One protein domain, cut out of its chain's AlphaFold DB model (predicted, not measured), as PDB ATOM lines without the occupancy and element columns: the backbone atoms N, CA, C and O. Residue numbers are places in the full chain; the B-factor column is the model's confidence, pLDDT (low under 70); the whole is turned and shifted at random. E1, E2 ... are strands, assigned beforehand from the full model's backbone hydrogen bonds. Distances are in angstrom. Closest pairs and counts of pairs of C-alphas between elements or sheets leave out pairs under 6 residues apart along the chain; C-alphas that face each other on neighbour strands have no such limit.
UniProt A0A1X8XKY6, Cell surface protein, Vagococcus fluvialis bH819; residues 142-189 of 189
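Overview. This is residues 142 to 189 of the 189 residues of the protein "Cell surface protein" of Vagococcus fluvialis bH819 (UniProt A0A1X8XKY6). A long, bent two-stranded hairpin, E1 and E2, and a small hairpin, E3 and E4, are joined by a wide loop, residues 162 to 175, of which residues 163 to 172 stick out. The shape is loose, with a radius of gyration of the C-alphas of 13.6 A, and the C-alphas span 38 by 28 by 19 A. The printed part has 48 residues, with no named helix and four named strands in the order E1, E2, E3, E4. The class is all strand: two sheets of two strands, E1 - E2 and E3 - E4, both antiparallel.

Arrangement. E1, residues 142 to 150, and E2, residues 153 to 161, form a hairpin of antiparallel strands at 157 degrees between their directions. C-alphas 145 and 158 face each other at 4.5 A. N 146 and O 157 are within hydrogen-bond range at 2.9 A, as are N 159 and O 144 at 2.8 A. E1 bends by 71 degrees at residue 147. E3, residues 176 to 178, and E4, residues 185 to 188, form the second hairpin, antiparallel at 161 degrees. C-alphas 178 and 185 face each other at 4.4 A, and N 186 and O 177 are within hydrogen-bond range at 2.7 A. Both E1 and E2 are apart from E3 and E4.

Along the chain. E1 measures 20.6 A from C-alpha 142 at (167.979, 199.940, 176.970) to C-alpha 150. E2 measures 24.5 A and begins with C-alpha 153 at (148.902, 186.972, 177.844). E3 and E4 are short, and E4 ends with C-alpha 188 at (164.299, 185.293, 185.347).

Size, cuts and confidence. The two C-alphas farthest apart, those of Ser 165 and Lys 182, are 39.0 A apart. The link from E2 to E3 is long, with 14 residues; that from E1 to E2 is tight, and that from E3 to E4 is short. The printed part has no cut and ends at residue 189, the chain's last residue. The mean pLDDT of the printed part is 90.5, and no printed residue is under 70.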
ATOM      1  N   PHE A 142     169.299 200.106 176.386       92.00
ATOM      2  CA  PHE A 142     167.979 199.940 176.970       92.00
ATOM      3  C   PHE A 142     167.256 201.286 176.999       92.00
ATOM      4  O   PHE A 142     167.750 202.240 177.601       92.00
ATOM      5  N   LYS A 143     166.074 201.354 176.385       91.19
ATOM      6  CA  LYS A 143     165.301 202.594 176.294       91.19
ATOM      7  C   LYS A 143     164.132 202.625 177.268       91.19
ATOM      8  O   LYS A 143     163.999 203.562 178.049       91.19
ATOM      9  N   GLU A 144     163.268 201.617 177.211       92.12
ATOM     10  CA  GLU A 144     162.025 201.590 177.981       92.12
ATOM     11  C   GLU A 144     161.621 200.155 178.327       92.12
ATOM     12  O   GLU A 144     161.887 199.214 177.578       92.12
ATOM     13  N   VAL A 145     160.922 199.998 179.452       92.38
ATOM     14  CA  VAL A 145     160.166 198.790 179.784       92.38
ATOM     15  C   VAL A 145     158.725 199.147 180.117       92.38
ATOM     16  O   VAL A 145     158.467 200.100 180.852       92.38
ATOM     17  N   LYS A 146     157.781 198.346 179.621       93.25
ATOM     18  CA  LYS A 146     156.355 198.496 179.921       93.25
ATOM     19  C   LYS A 146     155.670 197.149 180.085       93.25
ATOM     20  O   LYS A 146     155.978 196.189 179.382       93.25
ATOM     21  N   ALA A 147     154.698 197.090 180.984       92.12
ATOM     22  CA  ALA A 147     153.781 195.961 181.057       92.12
ATOM     23  C   ALA A 147     152.688 196.109 179.991       92.12
ATOM     24  O   ALA A 147     152.216 197.212 179.716       92.12
ATOM     25  N   GLY A 148     152.269 194.998 179.400       94.12
ATOM     26  CA  GLY A 148     151.184 194.974 178.431       94.12
ATOM     27  C   GLY A 148     150.653 193.567 178.205       94.12
ATOM     28  O   GLY A 148     150.911 192.654 178.991       94.12
ATOM     29  N   GLN A 149     149.905 193.396 177.117       94.88
ATOM     30  CA  GLN A 149     149.403 192.094 176.699       94.88
ATOM     31  C   GLN A 149     149.785 191.786 175.255       94.88
ATOM     32  O   GLN A 149     149.703 192.651 174.386       94.88
ATOM     33  N   SER A 150     150.161 190.534 175.004       92.69
ATOM     34  CA  SER A 150     150.313 189.964 173.666       92.69
ATOM     35  C   SER A 150     149.468 188.700 173.589       92.69
ATOM     36  O   SER A 150     149.622 187.811 174.425       92.69
ATOM     37  N   ASN A 151     148.535 188.628 172.634       93.50
ATOM     38  CA  ASN A 151     147.620 187.490 172.473       93.50
ATOM     39  C   ASN A 151     146.935 187.064 173.791       93.50
ATOM     40  O   ASN A 151     146.940 185.888 174.155       93.50
ATOM     41  N   TYR A 152     146.382 188.037 174.526       94.31
ATOM     42  CA  TYR A 152     145.716 187.852 175.829       94.31
ATOM     43  C   TYR A 152     146.610 187.324 176.967       94.31
ATOM     44  O   TYR A 152     146.104 186.951 178.025       94.31
ATOM     45  N   ARG A 153     147.935 187.310 176.791       93.75
ATOM     46  CA  ARG A 153     148.902 186.972 177.844       93.75
ATOM     47  C   ARG A 153     149.596 188.229 178.335       93.75
ATOM     48  O   ARG A 153     149.971 189.072 177.523       93.75
ATOM     49  N   ASN A 154     149.779 188.344 179.648       91.44
ATOM     50  CA  ASN A 154     150.547 189.436 180.241       91.44
ATOM     51  C   ASN A 154     152.023 189.284 179.857       91.44
ATOM     52  O   ASN A 154     152.595 188.209 180.031       91.44
ATOM     53  N   VAL A 155     152.618 190.353 179.334       91.25
ATOM     54  CA  VAL A 155     154.004 190.396 178.856       91.25
ATOM     55  C   VAL A 155     154.661 191.678 179.354       91.25
ATOM     56  O   VAL A 155     154.018 192.726 179.448       91.25
ATOM     57  N   ILE A 156     155.953 191.599 179.665       89.94
ATOM     58  CA  ILE A 156     156.803 192.768 179.875       89.94
ATOM     59  C   ILE A 156     157.545 193.037 178.567       89.94
ATOM     60  O   ILE A 156     158.339 192.218 178.121       89.94
ATOM     61  N   PHE A 157     157.256 194.169 177.935       91.31
ATOM     62  CA  PHE A 157     157.931 194.605 176.718       91.31
ATOM     63  C   PHE A 157     159.137 195.462 177.075       91.31
ATOM     64  O   PHE A 157     159.006 196.413 177.845       91.31
ATOM     65  N   THR A 158     160.279 195.164 176.464       90.69
ATOM     66  CA  THR A 158     161.504 195.963 176.553       90.69
ATOM     67  C   THR A 158     161.847 196.539 175.185       90.69
ATOM     68  O   THR A 158     161.931 195.794 174.210       90.69
ATOM     69  N   GLU A 159     162.061 197.848 175.106       90.69
ATOM     70  CA  GLU A 159     162.578 198.502 173.906       90.69
ATOM     71  C   GLU A 159     164.101 198.622 174.013       90.69
ATOM     72  O   GLU A 159     164.625 199.273 174.922       90.69
ATOM     73  N   LEU A 160     164.800 197.978 173.076       90.81
ATOM     74  CA  LEU A 160     166.244 198.084 172.889       90.81
ATOM     75  C   LEU A 160     166.519 198.859 171.601       90.81
ATOM     76  O   LEU A 160     165.894 198.597 170.572       90.81
ATOM     77  N   ILE A 161     167.463 199.792 171.651       90.88
ATOM     78  CA  ILE A 161     167.901 200.576 170.496       90.88
ATOM     79  C   ILE A 161     169.319 200.161 170.126       90.88
ATOM     80  O   ILE A 161     170.175 200.028 170.992       90.88
ATOM     81  N   ASN A 162     169.581 200.001 168.830       91.06
ATOM     82  CA  ASN A 162     170.939 199.931 168.309       91.06
ATOM     83  C   ASN A 162     171.328 201.299 167.713       91.06
ATOM     84  O   ASN A 162     170.873 201.615 166.611       91.06
ATOM     85  N   PRO A 163     172.122 202.127 168.413       89.12
ATOM     86  CA  PRO A 163     172.592 203.417 167.911       89.12
ATOM     87  C   PRO A 163     173.731 203.267 166.890       89.12
ATOM     88  O   PRO A 163     174.082 204.222 166.201       89.12
ATOM     89  N   VAL A 164     174.331 202.077 166.788       90.62
ATOM     90  CA  VAL A 164     175.395 201.778 165.831       90.62
ATOM     91  C   VAL A 164     174.768 201.140 164.598       90.62
ATOM     92  O   VAL A 164     174.147 200.084 164.694       90.62
ATOM     93  N   SER A 165     174.970 201.736 163.423       89.88
ATOM     94  CA  SER A 165     174.467 201.232 162.136       89.88
ATOM     95  C   SER A 165     175.179 199.943 161.687       89.88
ATOM     96  O   SER A 165     175.885 199.923 160.685       89.88
ATOM     97  N   ASN A 166     175.052 198.855 162.442       91.81
ATOM     98  CA  ASN A 166     175.515 197.518 162.082       91.81
ATOM     99  C   ASN A 166     174.580 196.457 162.672       91.81
ATOM    100  O   ASN A 166     173.877 196.716 163.645       91.81
ATOM    101  N   TYR A 167     174.567 195.254 162.105       92.12
ATOM    102  CA  TYR A 167     173.743 194.161 162.615       92.12
ATOM    103  C   TYR A 167     174.267 193.615 163.944       92.12
ATOM    104  O   TYR A 167     175.469 193.423 164.118       92.12
ATOM    105  N   VAL A 168     173.343 193.295 164.853       92.81
ATOM    106  CA  VAL A 168     173.623 192.456 166.023       92.81
ATOM    107  C   VAL A 168     173.367 191.009 165.623       92.81
ATOM    108  O   VAL A 168     172.225 190.613 165.407       92.81
ATOM    109  N   ASN A 169     174.434 190.223 165.513       90.38
ATOM    110  CA  ASN A 169     174.338 188.800 165.205       90.38
ATOM    111  C   ASN A 169     174.358 187.978 166.497       90.38
ATOM    112  O   ASN A 169     175.041 188.349 167.449       90.38
ATOM    113  N   ASN A 170     173.647 186.847 166.508       89.19
ATOM    114  CA  ASN A 170     173.602 185.906 167.637       89.19
ATOM    115  C   ASN A 170     173.178 186.558 168.969       89.19
ATOM    116  O   ASN A 170     173.789 186.315 170.009       89.19
ATOM    117  N   LEU A 171     172.147 187.406 168.932       89.44
ATOM    118  CA  LEU A 171     171.623 188.074 170.122       89.44
ATOM    119  C   LEU A 171     171.029 187.057 171.112       89.44
ATOM    120  O   LEU A 171     170.067 186.363 170.792       89.44
ATOM    121  N   GLU A 172     171.565 187.031 172.331       89.88
ATOM    122  CA  GLU A 172     170.985 186.354 173.494       89.88
ATOM    123  C   GLU A 172     170.591 187.419 174.525       89.88
ATOM    124  O   GLU A 172     171.411 188.259 174.903       89.88
ATOM    125  N   ILE A 173     169.337 187.399 174.981       88.19
ATOM    126  CA  ILE A 173     168.832 188.325 176.001       88.19
ATOM    127  C   ILE A 173     168.547 187.526 177.267       88.19
ATOM    128  O   ILE A 173     167.761 186.587 177.233       88.19
ATOM    129  N   LYS A 174     169.160 187.934 178.383       90.50
ATOM    130  CA  LYS A 174     168.858 187.421 179.726       90.50
ATOM    131  C   LYS A 174     168.160 188.500 180.525       90.50
ATOM    132  O   LYS A 174     168.708 189.589 180.705       90.50
ATOM    133  N   THR A 175     166.978 188.193 181.032       87.94
ATOM    134  CA  THR A 175     166.130 189.146 181.742       87.94
ATOM    135  C   THR A 175     166.015 188.751 183.205       87.94
ATOM    136  O   THR A 175     165.737 187.605 183.538       87.94
ATOM    137  N   LYS A 176     166.191 189.726 184.103       90.94
ATOM    138  CA  LYS A 176     165.882 189.586 185.530       90.94
ATOM    139  C   LYS A 176     164.947 190.705 185.948       90.94
ATOM    140  O   LYS A 176     165.277 191.879 185.807       90.94
ATOM    141  N   ILE A 177     163.793 190.335 186.484       88.56
ATOM    142  CA  ILE A 177     162.801 191.269 187.010       88.56
ATOM    143  C   ILE A 177     162.895 191.225 188.524       88.56
ATOM    144  O   ILE A 177     162.903 190.145 189.107       88.56
ATOM    145  N   PHE A 178     162.947 192.390 189.164       90.19
ATOM    146  CA  PHE A 178     163.070 192.509 190.612       90.19
ATOM    147  C   PHE A 178     161.804 193.098 191.219       90.19
ATOM    148  O   PHE A 178     161.198 194.016 190.664       90.19
ATOM    149  N   ASN A 179     161.436 192.612 192.403       90.31
ATOM    150  CA  ASN A 179     160.477 193.313 193.237       90.31
ATOM    151  C   ASN A 179     161.101 194.644 193.691       90.31
ATOM    152  O   ASN A 179     162.167 194.655 194.306       90.31
ATOM    153  N   LYS A 180     160.435 195.765 193.395       86.31
ATOM    154  CA  LYS A 180     160.962 197.113 193.663       86.31
ATOM    155  C   LYS A 180     161.240 197.372 195.149       86.31
ATOM    156  O   LYS A 180     162.205 198.060 195.464       86.31
ATOM    157  N   GLU A 181     160.408 196.838 196.041       92.50
ATOM    158  CA  GLU A 181     160.513 197.066 197.486       92.50
ATOM    159  C   GLU A 181     161.561 196.152 198.118       92.50
ATOM    160  O   GLU A 181     162.466 196.622 198.805       92.50
ATOM    161  N   LYS A 182     161.468 194.845 197.847       92.06
ATOM    162  CA  LYS A 182     162.345 193.836 198.459       92.06
ATOM    163  C   LYS A 182     163.723 193.745 197.801       92.06
ATOM    164  O   LYS A 182     164.637 193.186 198.389       92.06
ATOM    165  N   LYS A 183     163.875 194.278 196.580       89.00
ATOM    166  CA  LYS A 183     165.062 194.122 195.714       89.00
ATOM    167  C   LYS A 183     165.440 192.659 195.435       89.00
ATOM    168  O   LYS A 183     166.571 192.365 195.056       89.00
ATOM    169  N   GLU A 184     164.484 191.749 195.586       91.88
ATOM    170  CA  GLU A 184     164.630 190.320 195.306       91.88
ATOM    171  C   GLU A 184     164.216 190.010 193.865       91.88
ATOM    172  O   GLU A 184     163.358 190.693 193.297       91.88
ATOM    173  N   ILE A 185     164.812 188.971 193.274       88.75
ATOM    174  CA  ILE A 185     164.443 188.498 191.936       88.75
ATOM    175  C   ILE A 185     163.010 187.960 191.993       88.75
ATOM    176  O   ILE A 185     162.710 187.031 192.736       88.75
ATOM    177  N   TYR A 186     162.137 188.551 191.187       86.62
ATOM    178  CA  TYR A 186     160.757 188.127 190.983       86.62
ATOM    179  C   TYR A 186     160.634 187.128 189.826       86.62
ATOM    180  O   TYR A 186     159.838 186.196 189.895       86.62
ATOM    181  N   PHE A 187     161.417 187.319 188.761       85.75
ATOM    182  CA  PHE A 187     161.387 186.477 187.565       85.75
ATOM    183  C   PHE A 187     162.739 186.503 186.843       85.75
ATOM    184  O   PHE A 187     163.442 187.518 186.885       85.75
ATOM    185  N   THR A 188     163.097 185.404 186.179       86.94
ATOM    186  CA  THR A 188     164.299 185.293 185.347       86.94
ATOM    187  C   THR A 188     163.993 184.483 184.093       86.94
ATOM    188  O   THR A 188     163.278 183.486 184.181       86.94
ATOM    189  N   GLU A 189     164.564 184.897 182.966       79.12
ATOM    190  CA  GLU A 189     164.516 184.209 181.667       79.12
ATOM    191  C   GLU A 189     165.841 184.402 180.925       79.12
ATOM    192  O   GLU A 189     166.451 185.488 181.092       79.12
TER     193      GLU A 189